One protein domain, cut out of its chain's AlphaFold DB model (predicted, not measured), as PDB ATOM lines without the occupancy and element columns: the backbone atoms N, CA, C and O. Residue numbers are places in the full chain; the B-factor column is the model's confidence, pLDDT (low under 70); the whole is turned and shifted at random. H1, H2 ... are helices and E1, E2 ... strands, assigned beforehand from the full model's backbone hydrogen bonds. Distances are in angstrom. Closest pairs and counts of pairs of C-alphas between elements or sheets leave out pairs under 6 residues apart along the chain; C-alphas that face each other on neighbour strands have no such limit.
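This is residues 4 to 118 of the 120 residues of an uncharacterized protein of Rothia kristinae (UniProt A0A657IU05). A narrow two-strand ribbon, E1 beside E2, forms a small core, with H2 packed along one side of it and the first part of H3, residues 91 to 98, on the other. H3 then runs on beyond the ribbon to H4 at one far end of a long, flat outline, while H1 and the long loop of residues 29 to 49 lie toward the other end, where residues 34 to 40 stick out. The printed part has 115 residues, with two named strands and four named helices in the order E1, H1, H2, E2, H3, H4; the sheet E1, E2 is parallel and the class is mixed, helices and strands, with under half of the residues in named elements. The whole is loose, with a radius of gyration of the C-alphas of 18.5 A, and spans 56 by 42 by 19 A.

Look first at E1, residues 16 to 22, and E2, residues 69 to 75: they are parallel neighbours at 13 degrees. Find N 19 and O 71, 2.9 A apart, and N 73 and O 19, 2.8 A apart, both within hydrogen-bond range. H1, residues 25 to 28, and H2, residues 50 to 63, lie between these strands in the chain and complete a strand-helix-strand unit, two parallel neighbour strands joined through helices, with a right-handed crossover. The closest C-alphas of H2 and E2 are those of Val 62 and Ala 69, 5.9 A apart. H2 touches H1 with residues 50 to 52 alone; the C-alphas of Ser 27 and Tyr 50 come closest, at 5.1 A. For H3, residues 91 to 106, look at Leu 91, whose C-alpha is 5.3 A from that of Ala 71, the closest pair between H3 and E2. H2 and H3 are apart. H4, residues 110 to 117, is close to H3 but not clearly touching, with the C-alphas of Ile 105 and Phe 113 closest at 7.5 A. The two run opposite ways at a steep tilt of 61 degrees. In H2, H3 and H4 every O i to N i+4 pair is within hydrogen-bond range; H1 is too short for such a pair.

Find C-alpha 16 at (59.567, -14.893, 21.907); from there E1 runs 20.3 A to C-alpha 22, and E2 is also 20.3 A long. H2 covers 19.9 A and H3 22.4 A, beginning at C-alpha 91 at (49.791, -11.195, 18.564). H1 is 5.2 A long, and H4 runs 10.5 A to C-alpha 117 at (69.891, -30.861, 17.501).

The C-alphas of Lys 35 and His 111 are the two farthest apart, at 57.5 A. The links H1 to H2, 21 residues, and E2 to H3, 15 residues, are long. The printed part has no cut, and no printed residue is under 70 in pLDDT.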
ATOM      1  N   GLU A   4      78.806 -17.562  23.754       84.38
ATOM      2  CA  GLU A   4      80.252 -17.689  24.023       84.38
ATOM      3  C   GLU A   4      80.579 -18.781  25.050       84.38
ATOM      4  O   GLU A   4      81.696 -19.283  25.093       84.38
ATOM      5  N   ARG A   5      79.608 -19.126  25.902       87.94
ATOM      6  CA  ARG A   5      79.725 -20.188  26.908       87.94
ATOM      7  C   ARG A   5      79.265 -21.555  26.393       87.94
ATOM      8  O   ARG A   5      79.234 -22.487  27.186       87.94
ATOM      9  N   GLY A   6      78.872 -21.666  25.120       85.00
ATOM     10  CA  GLY A   6      78.398 -22.918  24.526       85.00
ATOM     11  C   GLY A   6      77.109 -23.457  25.155       85.00
ATOM     12  O   GLY A   6      76.877 -24.655  25.132       85.00
ATOM     13  N   LEU A   7      76.278 -22.595  25.756       84.44
ATOM     14  CA  LEU A   7      75.045 -23.022  26.438       84.44
ATOM     15  C   LEU A   7      73.866 -23.242  25.480       84.44
ATOM     16  O   LEU A   7      72.802 -23.681  25.906       84.44
ATOM     17  N   PHE A   8      74.028 -22.887  24.206       81.94
ATOM     18  CA  PHE A   8      73.036 -23.116  23.162       81.94
ATOM     19  C   PHE A   8      73.520 -24.220  22.227       81.94
ATOM     20  O   PHE A   8      74.711 -24.298  21.932       81.94
ATOM     21  N   GLY A   9      72.585 -25.038  21.744       81.62
ATOM     22  CA  GLY A   9      72.859 -26.001  20.682       81.62
ATOM     23  C   GLY A   9      73.192 -25.318  19.352       81.62
ATOM     24  O   GLY A   9      73.092 -24.094  19.207       81.62
ATOM     25  N   ARG A  10      73.563 -26.126  18.357       88.25
ATOM     26  CA  ARG A  10      73.890 -25.656  16.999       88.25
ATOM     27  C   ARG A  10      72.671 -25.052  16.302       88.25
ATOM     28  O   ARG A  10      72.790 -24.069  15.568       88.25
ATOM     29  N   LEU A  11      71.480 -25.583  16.575       89.62
ATOM     30  CA  LEU A  11      70.228 -24.955  16.177       89.62
ATOM     31  C   LEU A  11      69.976 -23.686  17.005       89.62
ATOM     32  O   LEU A  11      69.697 -23.762  18.202       89.62
ATOM     33  N   LYS A  12      69.988 -22.516  16.348       88.38
ATOM     34  CA  LYS A  12      69.677 -21.228  16.994       88.38
ATOM     35  C   LYS A  12      68.355 -21.329  17.785       88.38
ATOM     36  O   LYS A  12      67.324 -21.631  17.174       88.38
ATOM     37  N   PRO A  13      68.338 -21.051  19.099       89.75
ATOM     38  CA  PRO A  13      67.092 -20.966  19.852       89.75
ATOM     39  C   PRO A  13      66.224 -19.813  19.333       89.75
ATOM     40  O   PRO A  13      66.736 -18.791  18.877       89.75
ATOM     41  N   TRP A  14      64.906 -19.998  19.395       94.88
ATOM     42  CA  TRP A  14      63.937 -18.952  19.073       94.88
ATOM     43  C   TRP A  14      63.434 -18.323  20.369       94.88
ATOM     44  O   TRP A  14      62.973 -19.043  21.260       94.88
ATOM     45  N   PHE A  15      63.515 -17.001  20.478       94.81
ATOM     46  CA  PHE A  15      63.105 -16.263  21.667       94.81
ATOM     47  C   PHE A  15      61.920 -15.356  21.359       94.81
ATOM     48  O   PHE A  15      62.049 -14.356  20.653       94.81
ATOM     49  N   GLY A  16      60.775 -15.704  21.942       95.75
ATOM     50  CA  GLY A  16      59.567 -14.893  21.907       95.75
ATOM     51  C   GLY A  16      59.144 -14.439  23.294       95.75
ATOM     52  O   GLY A  16      59.407 -15.125  24.283       95.75
ATOM     53  N   PHE A  17      58.447 -13.308  23.363       97.50
ATOM     54  CA  PHE A  17      57.878 -12.805  24.611       97.50
ATOM     55  C   PHE A  17      56.443 -12.309  24.417       97.50
ATOM     56  O   PHE A  17      56.149 -11.635  23.435       97.50
ATOM     57  N   ILE A  18      55.553 -12.601  25.367       97.75
ATOM     58  CA  ILE A  18      54.215 -11.998  25.439       97.75
ATOM     59  C   ILE A  18      54.092 -11.279  26.770       97.75
ATOM     60  O   ILE A  18      54.343 -11.869  27.822       97.75
ATOM     61  N   MET A  19      53.666 -10.023  26.729       98.06
ATOM     62  CA  MET A  19      53.313  -9.264  27.918       98.06
ATOM     63  C   MET A  19      51.870  -8.780  27.812       98.06
ATOM     64  O   MET A  19      51.526  -8.073  26.871       98.06
ATOM     65  N   LEU A  20      51.051  -9.123  28.804       97.44
ATOM     66  CA  LEU A  20      49.737  -8.525  29.017       97.44
ATOM     67  C   LEU A  20      49.817  -7.605  30.234       97.44
ATOM     68  O   LEU A  20      50.189  -8.045  31.321       97.44
ATOM     69  N   VAL A  21      49.486  -6.333  30.042       97.31
ATOM     70  CA  VAL A  21      49.542  -5.306  31.086       97.31
ATOM     71  C   VAL A  21      48.148  -4.747  31.323       97.31
ATOM     72  O   VAL A  21      47.406  -4.478  30.381       97.31
ATOM     73  N   GLU A  22      47.795  -4.528  32.585       97.62
ATOM     74  CA  GLU A  22      46.540  -3.861  32.912       97.62
ATOM     75  C   GLU A  22      46.514  -2.440  32.319       97.62
ATOM     76  O   GLU A  22      47.448  -1.645  32.483       97.62
ATOM     77  N   ARG A  23      45.435  -2.111  31.617       97.44
ATOM     78  CA  ARG A  23      45.178  -0.804  31.022       97.44
ATOM     79  C   ARG A  23      44.404   0.038  32.029       97.44
ATOM     80  O   ARG A  23      43.204  -0.121  32.194       97.44
ATOM     81  N   THR A  24      45.101   0.940  32.707       97.44
ATOM     82  CA  THR A  24      44.526   1.849  33.701       97.44
ATOM     83  C   THR A  24      45.113   3.242  33.522       97.44
ATOM     84  O   THR A  24      46.104   3.435  32.816       97.44
ATOM     85  N   ILE A  25      44.548   4.234  34.213       96.75
ATOM     86  CA  ILE A  25      45.122   5.586  34.252       96.75
ATOM     87  C   ILE A  25      46.589   5.534  34.703       96.75
ATOM     88  O   ILE A  25      47.418   6.252  34.154       96.75
ATOM     89  N   GLY A  26      46.937   4.660  35.653       95.88
ATOM     90  CA  GLY A  26      48.305   4.526  36.152       95.88
ATOM     91  C   GLY A  26      49.291   3.999  35.107       95.88
ATOM     92  O   GLY A  26      50.426   4.470  35.058       95.88
ATOM     93  N   SER A  27      48.870   3.067  34.246       96.88
ATOM     94  CA  SER A  27      49.736   2.508  33.200       96.88
ATOM     95  C   SER A  27      49.798   3.361  31.930       96.88
ATOM     96  O   SER A  27      50.796   3.285  31.210       96.88
ATOM     97  N   LEU A  28      48.787   4.206  31.693       96.62
ATOM     98  CA  LEU A  28      48.692   5.135  30.557       96.62
ATOM     99  C   LEU A  28      49.228   6.544  30.847       96.62
ATOM    100  O   LEU A  28      49.490   7.301  29.916       96.62
ATOM    101  N   SER A  29      49.381   6.928  32.116       96.88
ATOM    102  CA  SER A  29      49.846   8.272  32.471       96.88
ATOM    103  C   SER A  29      51.366   8.413  32.329       96.88
ATOM    104  O   SER A  29      52.099   7.476  32.659       96.88
ATOM    105  N   PRO A  30      51.866   9.596  31.920       96.44
ATOM    106  CA  PRO A  30      53.294   9.893  31.872       96.44
ATOM    107  C   PRO A  30      54.014   9.628  33.196       96.44
ATOM    108  O   PRO A  30      53.600  10.104  34.258       96.44
ATOM    109  N   VAL A  31      55.148   8.932  33.132       93.69
ATOM    110  CA  VAL A  31      55.989   8.654  34.302       93.69
ATOM    111  C   VAL A  31      57.168   9.623  34.339       93.69
ATOM    112  O   VAL A  31      57.850   9.847  33.337       93.69
ATOM    113  N   LYS A  32      57.453  10.186  35.521       91.12
ATOM    114  CA  LYS A  32      58.591  11.096  35.716       91.12
ATOM    115  C   LYS A  32      59.913  10.383  35.424       91.12
ATOM    116  O   LYS A  32      60.142   9.254  35.853       91.12
ATOM    117  N   VAL A  33      60.799  11.072  34.718       87.25
ATOM    118  CA  VAL A  33      62.181  10.630  34.527       87.25
ATOM    119  C   VAL A  33      62.997  10.976  35.784       87.25
ATOM    120  O   VAL A  33      62.849  12.087  36.307       87.25
ATOM    121  N   PRO A  34      63.857  10.070  36.288       86.12
ATOM    122  CA  PRO A  34      64.766  10.372  37.391       86.12
ATOM    123  C   PRO A  34      65.719  11.528  37.043       86.12
ATOM    124  O   PRO A  34      66.402  11.490  36.024       86.12
ATOM    125  N   LYS A  35      65.778  12.559  37.895       82.75
ATOM    126  CA  LYS A  35      66.543  13.795  37.628       82.75
ATOM    127  C   LYS A  35      68.026  13.733  38.024       82.75
ATOM    128  O   LYS A  35      68.791  14.576  37.579       82.75
ATOM    129  N   ASN A  36      68.431  12.739  38.820       86.19
ATOM    130  CA  ASN A  36      69.778  12.639  39.400       86.19
ATOM    131  C   ASN A  36      70.540  11.400  38.897       86.19
ATOM    132  O   ASN A  36      71.173  10.696  39.681       86.19
ATOM    133  N   MET A  37      70.435  11.095  37.603       87.00
ATOM    134  CA  MET A  37      71.164   9.975  37.002       87.00
ATOM    135  C   MET A  37      72.533  10.430  36.483       87.00
ATOM    136  O   MET A  37      72.639  11.542  35.967       87.00
ATOM    137  N   PRO A  38      73.573   9.579  36.569       92.12
ATOM    138  CA  PRO A  38      74.911   9.902  36.061       92.12
ATOM    139  C   PRO A  38      74.954  10.098  34.537       92.12
ATOM    140  O   PRO A  38      75.894  10.697  34.026       92.12
ATOM    141  N   PHE A  39      73.934   9.622  33.819       90.31
ATOM    142  CA  PHE A  39      73.787   9.768  32.374       90.31
ATOM    143  C   PHE A  39      72.426  10.385  32.037       90.31
ATOM    144  O   PHE A  39      71.451  10.133  32.757       90.31
ATOM    145  N   PRO A  40      72.338  11.182  30.956       87.88
ATOM    146  CA  PRO A  40      71.068  11.730  30.505       87.88
ATOM    147  C   PRO A  40      70.113  10.608  30.091       87.88
ATOM    148  O   PRO A  40      70.534   9.583  29.554       87.88
ATOM    149  N   VAL A  41      68.816  10.821  30.321       87.88
ATOM    150  CA  VAL A  41      67.798   9.915  29.783       87.88
ATOM    151  C   VAL A  41      67.768  10.028  28.262       87.88
ATOM    152  O   VAL A  41      67.967  11.107  27.699       87.88
ATOM    153  N   ASP A  42      67.461   8.924  27.596       92.00
ATOM    154  CA  ASP A  42      67.036   8.973  26.205       92.00
ATOM    155  C   ASP A  42      65.704   9.736  26.113       92.00
ATOM    156  O   ASP A  42      64.734   9.410  26.808       92.00
ATOM    157  N   ARG A  43      65.665  10.764  25.256       92.88
ATOM    158  CA  ARG A  43      64.519  11.672  25.114       92.88
ATOM    159  C   ARG A  43      63.233  10.949  24.728       92.88
ATOM    160  O   ARG A  43      62.158  11.451  25.033       92.88
ATOM    161  N   ILE A  44      63.321   9.762  24.123       94.81
ATOM    162  CA  ILE A  44      62.144   8.937  23.806       94.81
ATOM    163  C   ILE A  44      61.316   8.567  25.052       94.81
ATOM    164  O   ILE A  44      60.137   8.239  24.936       94.81
ATOM    165  N   PHE A  45      61.917   8.617  26.247       94.12
ATOM    166  CA  PHE A  45      61.248   8.313  27.513       94.12
ATOM    167  C   PHE A  45      60.667   9.542  28.224       94.12
ATOM    168  O   PHE A  45      60.000   9.393  29.255       94.12
ATOM    169  N   GLU A  46      60.901  10.750  27.716       93.44
ATOM    170  CA  GLU A  46      60.304  11.964  28.266       93.44
ATOM    171  C   GLU A  46      58.792  11.962  28.005       93.44
ATOM    172  O   GLU A  46      58.336  11.860  26.872       93.44
ATOM    173  N   GLY A  47      57.995  12.031  29.074       93.94
ATOM    174  CA  GLY A  47      56.533  11.972  28.973       93.94
ATOM    175  C   GLY A  47      55.955  10.580  28.685       93.94
ATOM    176  O   GLY A  47      54.737  10.439  28.647       93.94
ATOM    177  N   ALA A  48      56.793   9.549  28.541       96.75
ATOM    178  CA  ALA A  48      56.344   8.189  28.260       96.75
ATOM    179  C   ALA A  48      55.634   7.558  29.471       96.75
ATOM    180  O   ALA A  48      56.130   7.624  30.608       96.75
ATOM    181  N   SER A  49      54.500   6.906  29.216       97.94
ATOM    182  CA  SER A  49      53.792   6.062  30.183       97.94
ATOM    183  C   SER A  49      54.493   4.715  30.407       97.94
ATOM    184  O   SER A  49      55.492   4.405  29.753       97.94
ATOM    185  N   TYR A  50      53.992   3.879  31.323       96.88
ATOM    186  CA  TYR A  50      54.514   2.511  31.464       96.88
ATOM    187  C   TYR A  50      54.297   1.686  30.195       96.88
ATOM    188  O   TYR A  50      55.213   0.990  29.760       96.88
ATOM    189  N   ILE A  51      53.122   1.805  29.572       98.00
ATOM    190  CA  ILE A  51      52.817   1.108  28.318       98.00
ATOM    191  C   ILE A  51      53.762   1.572  27.202       98.00
ATOM    192  O   ILE A  51      54.320   0.733  26.494       98.00
ATOM    193  N   ASP A  52      54.023   2.878  27.095       98.00
ATOM    194  CA  ASP A  52      54.971   3.408  26.104       98.00
ATOM    195  C   ASP A  52      56.386   2.880  26.334       98.00
ATOM    196  O   ASP A  52      57.072   2.500  25.387       98.00
ATOM    197  N   ARG A  53      56.827   2.817  27.595       97.44
ATOM    198  CA  ARG A  53      58.149   2.291  27.951       97.44
ATOM    199  C   ARG A  53      58.292   0.815  27.586       97.44
ATOM    200  O   ARG A  53      59.329   0.445  27.045       97.44
ATOM    201  N   TYR A  54      57.266  -0.008  27.821       97.81
ATOM    202  CA  TYR A  54      57.269  -1.408  27.379       97.81
ATOM    203  C   TYR A  54      57.276  -1.528  25.858       97.81
ATOM    204  O   TYR A  54      58.026  -2.343  25.324       97.81
ATOM    205  N   ARG A  55      56.507  -0.689  25.154       98.38
ATOM    206  CA  ARG A  55      56.516  -0.640  23.687       98.38
ATOM    207  C   ARG A  55      57.921  -0.342  23.161       98.38
ATOM    208  O   ARG A  55      58.445  -1.122  22.375       98.38
ATOM    209  N   ILE A  56      58.554   0.725  23.652       97.88
ATOM    210  CA  ILE A  56      59.921   1.117  23.267       97.88
ATOM    211  C   ILE A  56      60.918  -0.011  23.565       97.88
ATOM    212  O   ILE A  56      61.771  -0.314  22.733       97.88
ATOM    213  N   PHE A  57      60.816  -0.637  24.742       97.50
ATOM    214  CA  PHE A  57      61.681  -1.748  25.134       97.50
ATOM    215  C   PHE A  57      61.565  -2.929  24.165       97.50
ATOM    216  O   PHE A  57      62.576  -3.355  23.611       97.50
ATOM    217  N   PHE A  58      60.356  -3.436  23.919       98.38
ATOM    218  CA  PHE A  58      60.176  -4.594  23.045       98.38
ATOM    219  C   PHE A  58      60.509  -4.288  21.583       98.38
ATOM    220  O   PHE A  58      61.120  -5.127  20.928       98.38
ATOM    221  N   GLU A  59      60.188  -3.089  21.082       98.00
ATOM    222  CA  GLU A  59      60.588  -2.665  19.733       98.00
ATOM    223  C   GLU A  59      62.115  -2.703  19.568       98.00
ATOM    224  O   GLU A  59      62.607  -3.237  18.575       98.00
ATOM    225  N   ARG A  60      62.878  -2.218  20.560       97.69
ATOM    226  CA  ARG A  60      64.351  -2.292  20.543       97.69
ATOM    227  C   ARG A  60      64.866  -3.722  20.660       97.69
ATOM    228  O   ARG A  60      65.744  -4.103  19.896       97.69
ATOM    229  N   MET A  61      64.297  -4.532  21.554       97.75
ATOM    230  CA  MET A  61      64.706  -5.934  21.723       97.75
ATOM    231  C   MET A  61      64.542  -6.748  20.438       97.75
ATOM    232  O   MET A  61      65.410  -7.562  20.120       97.75
ATOM    233  N   VAL A  62      63.459  -6.516  19.693       97.50
ATOM    234  CA  VAL A  62      63.241  -7.154  18.388       97.50
ATOM    235  C   VAL A  62      64.187  -6.574  17.332       97.50
ATOM    236  O   VAL A  62      64.837  -7.333  16.619       97.50
ATOM    237  N   ALA A  63      64.327  -5.246  17.252       97.25
ATOM    238  CA  ALA A  63      65.193  -4.596  16.262       97.25
ATOM    239  C   ALA A  63      66.682  -4.964  16.410       97.25
ATOM    240  O   ALA A  63      67.397  -5.051  15.415       97.25
ATOM    241  N   GLU A  64      67.145  -5.205  17.637       96.44
ATOM    242  CA  GLU A  64      68.520  -5.616  17.943       96.44
ATOM    243  C   GLU A  64      68.730  -7.138  17.847       96.44
ATOM    244  O   GLU A  64      69.845  -7.623  18.035       96.44
ATOM    245  N   GLY A  65      67.678  -7.912  17.552       93.31
ATOM    246  CA  GLY A  65      67.749  -9.371  17.435       93.31
ATOM    247  C   GLY A  65      67.903 -10.107  18.770       93.31
ATOM    248  O   GLY A  65      68.220 -11.297  18.772       93.31
ATOM    249  N   ASN A  66      67.666  -9.425  19.896       93.62
ATOM    250  CA  ASN A  66      67.629 -10.051  21.220       93.62
ATOM    251  C   ASN A  66      66.376 -10.927  21.390       93.62
ATOM    252  O   ASN A  66      66.435 -11.953  22.065       93.62
ATOM    253  N   TYR A  67      65.265 -10.534  20.760       96.69
ATOM    254  CA  TYR A  67      64.074 -11.361  20.569       96.69
ATOM    255  C   TYR A  67      63.781 -11.531  19.082       96.69
ATOM    256  O   TYR A  67      63.930 -10.593  18.305       96.69
ATOM    257  N   ASP A  68      63.324 -12.720  18.694       97.56
ATOM    258  CA  ASP A  68      62.872 -12.976  17.326       97.56
ATOM    259  C   ASP A  68      61.492 -12.339  17.079       97.56
ATOM    260  O   ASP A  68      61.216 -11.874  15.975       97.56
ATOM    261  N   ALA A  69      60.628 -12.289  18.099       98.31
ATOM    262  CA  ALA A  69      59.359 -11.561  18.073       98.31
ATOM    263  C   ALA A  69      58.829 -11.298  19.491       98.31
ATOM    264  O   ALA A  69      59.164 -12.005  20.439       98.31
ATOM    265  N   ALA A  70      57.955 -10.308  19.646       98.44
ATOM    266  CA  ALA A  70      57.255 -10.066  20.903       98.44
ATOM    267  C   ALA A  70      55.820  -9.594  20.652       98.44
ATOM    268  O   ALA A  70      55.547  -8.992  19.615       98.44
ATOM    269  N   ALA A  71      54.924  -9.837  21.609       98.62
ATOM    270  CA  ALA A  71      53.593  -9.245  21.642       98.62
ATOM    271  C   ALA A  71      53.379  -8.454  22.939       98.62
ATOM    272  O   ALA A  71      53.630  -8.963  24.035       98.62
ATOM    273  N   LEU A  72      52.893  -7.220  22.817       98.62
ATOM    274  CA  LEU A  72      52.510  -6.366  23.937       98.62
ATOM    275  C   LEU A  72      51.011  -6.089  23.857       98.62
ATOM    276  O   LEU A  72      50.530  -5.464  22.915       98.62
ATOM    277  N   LEU A  73      50.291  -6.524  24.880       98.25
ATOM    278  CA  LEU A  73      48.846  -6.409  24.994       98.25
ATOM    279  C   LEU A  73      48.503  -5.570  26.216       98.25
ATOM    280  O   LEU A  73      49.153  -5.666  27.260       98.25
ATOM    281  N   THR A  74      47.453  -4.765  26.105       98.12
ATOM    282  CA  THR A  74      46.912  -4.000  27.229       98.12
ATOM    283  C   THR A  74      45.416  -4.235  27.347       98.12
ATOM    284  O   THR A  74      44.720  -4.163  26.342       98.12
ATOM    285  N   ALA A  75      44.911  -4.526  28.541       97.94
ATOM    286  CA  ALA A  75      43.487  -4.795  28.753       97.94
ATOM    287  C   ALA A  75      43.018  -4.232  30.093       97.94
ATOM    288  O   ALA A  75      43.777  -4.228  31.061       97.94
ATOM    289  N   GLU A  76      41.784  -3.747  30.155       97.50
ATOM    290  CA  GLU A  76      41.175  -3.334  31.422       97.50
ATOM    291  C   GLU A  76      40.903  -4.568  32.295       97.50
ATOM    292  O   GLU A  76      40.578  -5.644  31.783       97.50
ATOM    293  N   ALA A  77      41.035  -4.442  33.616       95.19
ATOM    294  CA  ALA A  77      40.740  -5.551  34.516       95.19
ATOM    295  C   ALA A  77      39.263  -5.967  34.405       95.19
ATOM    296  O   ALA A  77      38.358  -5.155  34.588       95.19
ATOM    297  N   GLY A  78      39.026  -7.248  34.110       93.75
ATOM    298  CA  GLY A  78      37.681  -7.785  33.880       93.75
ATOM    299  C   GLY A  78      37.098  -7.483  32.493       93.75
ATOM    300  O   GLY A  78      35.970  -7.891  32.230       93.75
ATOM    301  N   GLY A  79      37.845  -6.806  31.617       92.25
ATOM    302  CA  GLY A  79      37.477  -6.625  30.215       92.25
ATOM    303  C   GLY A  79      37.647  -7.906  29.394       92.25
ATOM    304  O   GLY A  79      38.449  -8.780  29.725       92.25
ATOM    305  N   ASP A  80      36.899  -8.005  28.300       94.12
ATOM    306  CA  ASP A  80      36.941  -9.103  27.323       94.12
ATOM    307  C   ASP A  80      37.761  -8.764  26.065       94.12
ATOM    308  O   ASP A  80      37.983  -9.614  25.202       94.12
ATOM    309  N   THR A  81      38.234  -7.522  25.967       96.50
ATOM    310  CA  THR A  81      39.003  -6.999  24.840       96.50
ATOM    311  C   THR A  81      40.379  -6.516  25.284       96.50
ATOM    312  O   THR A  81      40.610  -6.158  26.440       96.50
ATOM    313  N   TYR A  82      41.319  -6.509  24.339       97.19
ATOM    314  CA  TYR A  82      42.669  -5.996  24.531       97.19
ATOM    315  C   TYR A  82      43.044  -5.027  23.406       97.19
ATOM    316  O   TYR A  82      42.448  -5.019  22.331       97.19
ATOM    317  N   VAL A  83      44.058  -4.210  23.668       97.44
ATOM    318  CA  VAL A  83      44.630  -3.225  22.751       97.44
ATOM    319  C   VAL A  83      46.115  -3.504  22.580       97.44
ATOM    320  O   VAL A  83      46.841  -3.655  23.565       97.44
ATOM    321  N   GLU A  84      46.563  -3.503  21.330       97.88
ATOM    322  CA  GLU A  84      47.959  -3.672  20.928       97.88
ATOM    323  C   GLU A  84      48.602  -2.299  20.666       97.88
ATOM    324  O   GLU A  84      48.173  -1.587  19.756       97.88
ATOM    325  N   PRO A  85      49.626  -1.882  21.433       96.06
ATOM    326  CA  PRO A  85      50.222  -0.552  21.283       96.06
ATOM    327  C   PRO A  85      51.070  -0.355  20.017       96.06
ATOM    328  O   PRO A  85      51.456   0.772  19.718       96.06
ATOM    329  N   SER A  86      51.431  -1.430  19.310       97.12
ATOM    330  CA  SER A  86      52.287  -1.384  18.122       97.12
ATOM    331  C   SER A  86      52.002  -2.578  17.220       97.12
ATOM    332  O   SER A  86      51.955  -3.710  17.697       97.12
ATOM    333  N   ALA A  87      51.870  -2.351  15.910       96.56
ATOM    334  CA  ALA A  87      51.655  -3.425  14.939       96.56
ATOM    335  C   ALA A  87      52.822  -4.431  14.916       96.56
ATOM    336  O   ALA A  87      52.604  -5.633  14.754       96.56
ATOM    337  N   GLY A  88      54.052  -3.952  15.145       96.81
ATOM    338  CA  GLY A  88      55.242  -4.801  15.272       96.81
ATOM    339  C   GLY A  88      55.258  -5.645  16.550       96.81
ATOM    340  O   GLY A  88      55.978  -6.637  16.611       96.81
ATOM    341  N   LEU A  89      54.435  -5.288  17.540       98.25
ATOM    342  CA  LEU A  89      54.262  -6.004  18.805       98.25
ATOM    343  C   LEU A  89      52.863  -6.626  18.930       98.25
ATOM    344  O   LEU A  89      52.331  -6.743  20.034       98.25
ATOM    345  N   SER A  90      52.238  -6.979  17.808       98.31
ATOM    346  CA  SER A  90      50.924  -7.626  17.797       98.31
ATOM    347  C   SER A  90      51.028  -9.136  18.022       98.31
ATOM    348  O   SER A  90      52.034  -9.770  17.679       98.31
ATOM    349  N   LEU A  91      49.955  -9.742  18.531       98.12
ATOM    350  CA  LEU A  91      49.791 -11.195  18.564       98.12
ATOM    351  C   LEU A  91      49.882 -11.795  17.163       98.12
ATOM    352  O   LEU A  91      50.505 -12.838  16.999       98.12
ATOM    353  N   ALA A  92      49.322 -11.120  16.156       98.19
ATOM    354  CA  ALA A  92      49.396 -11.566  14.768       98.19
ATOM    355  C   ALA A  92      50.850 -11.658  14.274       98.19
ATOM    356  O   ALA A  92      51.232 -12.653  13.655       98.19
ATOM    357  N   ASN A  93      51.683 -10.657  14.583       97.88
ATOM    358  CA  ASN A  93      53.100 -10.679  14.217       97.88
ATOM    359  C   ASN A  93      53.861 -11.795  14.953       97.88
ATOM    360  O   ASN A  93      54.639 -12.530  14.344       97.88
ATOM    361  N   LEU A  94      53.600 -11.971  16.252       98.44
ATOM    362  CA  LEU A  94      54.209 -13.043  17.037       98.44
ATOM    363  C   LEU A  94      53.811 -14.435  16.527       98.44
ATOM    364  O   LEU A  94      54.668 -15.304  16.363       98.44
ATOM    365  N   GLU A  95      52.527 -14.650  16.250       98.31
ATOM    366  CA  GLU A  95      52.017 -15.898  15.689       98.31
ATOM    367  C   GLU A  95      52.679 -16.197  14.339       98.31
ATOM    368  O   GLU A  95      53.152 -17.314  14.115       98.31
ATOM    369  N   ALA A  96      52.759 -15.197  13.456       98.38
ATOM    370  CA  ALA A  96      53.423 -15.332  12.166       98.38
ATOM    371  C   ALA A  96      54.897 -15.740  12.329       98.38
ATOM    372  O   ALA A  96      55.357 -16.651  11.636       98.38
ATOM    373  N   ALA A  97      55.616 -15.146  13.285       98.06
ATOM    374  CA  ALA A  97      57.006 -15.492  13.575       98.06
ATOM    375  C   ALA A  97      57.162 -16.936  14.089       98.06
ATOM    376  O   ALA A  97      58.058 -17.660  13.644       98.06
ATOM    377  N   ILE A  98      56.260 -17.397  14.965       98.25
ATOM    378  CA  ILE A  98      56.237 -18.789  15.448       98.25
ATOM    379  C   ILE A  98      55.967 -19.750  14.286       98.25
ATOM    380  O   ILE A  98      56.683 -20.740  14.114       98.25
ATOM    381  N   ARG A  99      54.964 -19.457  13.450       98.38
ATOM    382  CA  ARG A  99      54.632 -20.276  12.272       98.38
ATOM    383  C   ARG A  99      55.800 -20.354  11.297       98.38
ATOM    384  O   ARG A  99      56.105 -21.446  10.819       98.38
ATOM    385  N   ALA A 100      56.476 -19.236  11.047       98.00
ATOM    386  CA  ALA A 100      57.669 -19.196  10.212       98.00
ATOM    387  C   ALA A 100      58.785 -20.075  10.795       98.00
ATOM    388  O   ALA A 100      59.392 -20.859  10.064       98.00
ATOM    389  N   ARG A 101      59.006 -20.029  12.116       97.25
ATOM    390  CA  ARG A 101      60.001 -20.880  12.781       97.25
ATOM    391  C   ARG A 101      59.667 -22.369  12.671       97.25
ATOM    392  O   ARG A 101      60.555 -23.165  12.372       97.25
ATOM    393  N   ILE A 102      58.405 -22.743  12.872       97.31
ATOM    394  CA  ILE A 102      57.941 -24.129  12.710       97.31
ATOM    395  C   ILE A 102      58.121 -24.580  11.259       97.31
ATOM    396  O   ILE A 102      58.615 -25.679  11.022       97.31
ATOM    397  N   SER A 103      57.741 -23.739  10.293       98.25
ATOM    398  CA  SER A 103      57.915 -24.038   8.870       98.25
ATOM    399  C   SER A 103      59.384 -24.254   8.522       98.25
ATOM    400  O   SER A 103      59.697 -25.232   7.858       98.25
ATOM    401  N   TYR A 104      60.278 -23.392   9.013       96.75
ATOM    402  CA  TYR A 104      61.720 -23.550   8.840       96.75
ATOM    403  C   TYR A 104      62.201 -24.915   9.341       96.75
ATOM    404  O   TYR A 104      62.855 -25.630   8.593       96.75
ATOM    405  N   ILE A 105      61.834 -25.301  10.572       95.69
ATOM    406  CA  ILE A 105      62.251 -26.588  11.153       95.69
ATOM    407  C   ILE A 105      61.723 -27.759  10.315       95.69
ATOM    408  O   ILE A 105      62.483 -28.660   9.986       95.69
ATOM    409  N   LYS A 106      60.446 -27.726   9.914       96.44
ATOM    410  CA  LYS A 106      59.822 -28.792   9.110       96.44
ATOM    411  C   LYS A 106      60.393 -28.927   7.697       96.44
ATOM    412  O   LYS A 106      60.190 -29.957   7.067       96.44
ATOM    413  N   SER A 107      61.020 -27.879   7.171       97.31
ATOM    414  CA  SER A 107      61.637 -27.894   5.844       97.31
ATOM    415  C   SER A 107      63.075 -28.420   5.850       97.31
ATOM    416  O   SER A 107      63.642 -28.598   4.773       97.31
ATOM    417  N   LEU A 108      63.673 -28.656   7.021       96.69
ATOM    418  CA  LEU A 108      64.996 -29.267   7.115       96.69
ATOM    419  C   LEU A 108      64.912 -30.761   6.765       96.69
ATOM    420  O   LEU A 108      64.008 -31.440   7.249       96.69
ATOM    421  N   PRO A 109      65.845 -31.299   5.957       97.25
ATOM    422  CA  PRO A 109      66.016 -32.742   5.839       97.25
ATOM    423  C   PRO A 109      66.381 -33.359   7.195       97.25
ATOM    424  O   PRO A 109      67.174 -32.761   7.923       97.25
ATOM    425  N   ASP A 110      65.889 -34.567   7.482       95.19
ATOM    426  CA  ASP A 110      66.087 -35.246   8.777       95.19
ATOM    427  C   ASP A 110      67.563 -35.264   9.211       95.19
ATOM    428  O   ASP A 110      67.893 -34.772  10.282       95.19
ATOM    429  N   HIS A 111      68.477 -35.673   8.321       95.25
ATOM    430  CA  HIS A 111      69.915 -35.711   8.626       95.25
ATOM    431  C   HIS A 111      70.520 -34.350   9.016       95.25
ATOM    432  O   HIS A 111      71.456 -34.303   9.807       95.25
ATOM    433  N   VAL A 112      70.007 -33.242   8.465       94.56
ATOM    434  CA  VAL A 112      70.460 -31.885   8.816       94.56
ATOM    435  C   VAL A 112      69.859 -31.458  10.149       94.56
ATOM    436  O   VAL A 112      70.524 -30.802  10.945       94.56
ATOM    437  N   PHE A 113      68.589 -31.788  10.386       92.50
ATOM    438  CA  PHE A 113      67.934 -31.501  11.656       92.50
ATOM    439  C   PHE A 113      68.648 -32.214  12.808       92.50
ATOM    440  O   PHE A 113      69.006 -31.544  13.776       92.50
ATOM    441  N   ASP A 114      68.936 -33.507  12.649       91.44
ATOM    442  CA  ASP A 114      69.637 -34.327  13.639       91.44
ATOM    443  C   ASP A 114      71.007 -33.719  13.988       91.44
ATOM    444  O   ASP A 114      71.266 -33.426  15.154       91.44
ATOM    445  N   GLU A 115      71.828 -33.363  12.987       92.06
ATOM    446  CA  GLU A 115      73.134 -32.709  13.198       92.06
ATOM    447  C   GLU A 115      73.034 -31.364  13.952       92.06
ATOM    448  O   GLU A 115      73.958 -30.963  14.672       92.06
ATOM    449  N   LEU A 116      71.929 -30.635  13.774       90.12
ATOM    450  CA  LEU A 116      71.690 -29.347  14.428       90.12
ATOM    451  C   LEU A 116      71.144 -29.488  15.857       90.12
ATOM    452  O   LEU A 116      71.276 -28.538  16.642       90.12
ATOM    453  N   THR A 117      70.510 -30.614  16.189       85.94
ATOM    454  CA  THR A 117      69.891 -30.861  17.501       85.94
ATOM    455  C   THR A 117      70.671 -31.801  18.406       85.94
ATOM    456  O   THR A 117      70.460 -31.747  19.619       85.94
ATOM    457  N   ASP A 118      71.567 -32.614  17.855       81.62
ATOM    458  CA  ASP A 118      72.445 -33.462  18.647       81.62
ATOM    459  C   ASP A 118      73.399 -32.599  19.482       81.62
ATOM    460  O   ASP A 118      74.037 -31.653  19.003       81.62
TER     461      ASP A 118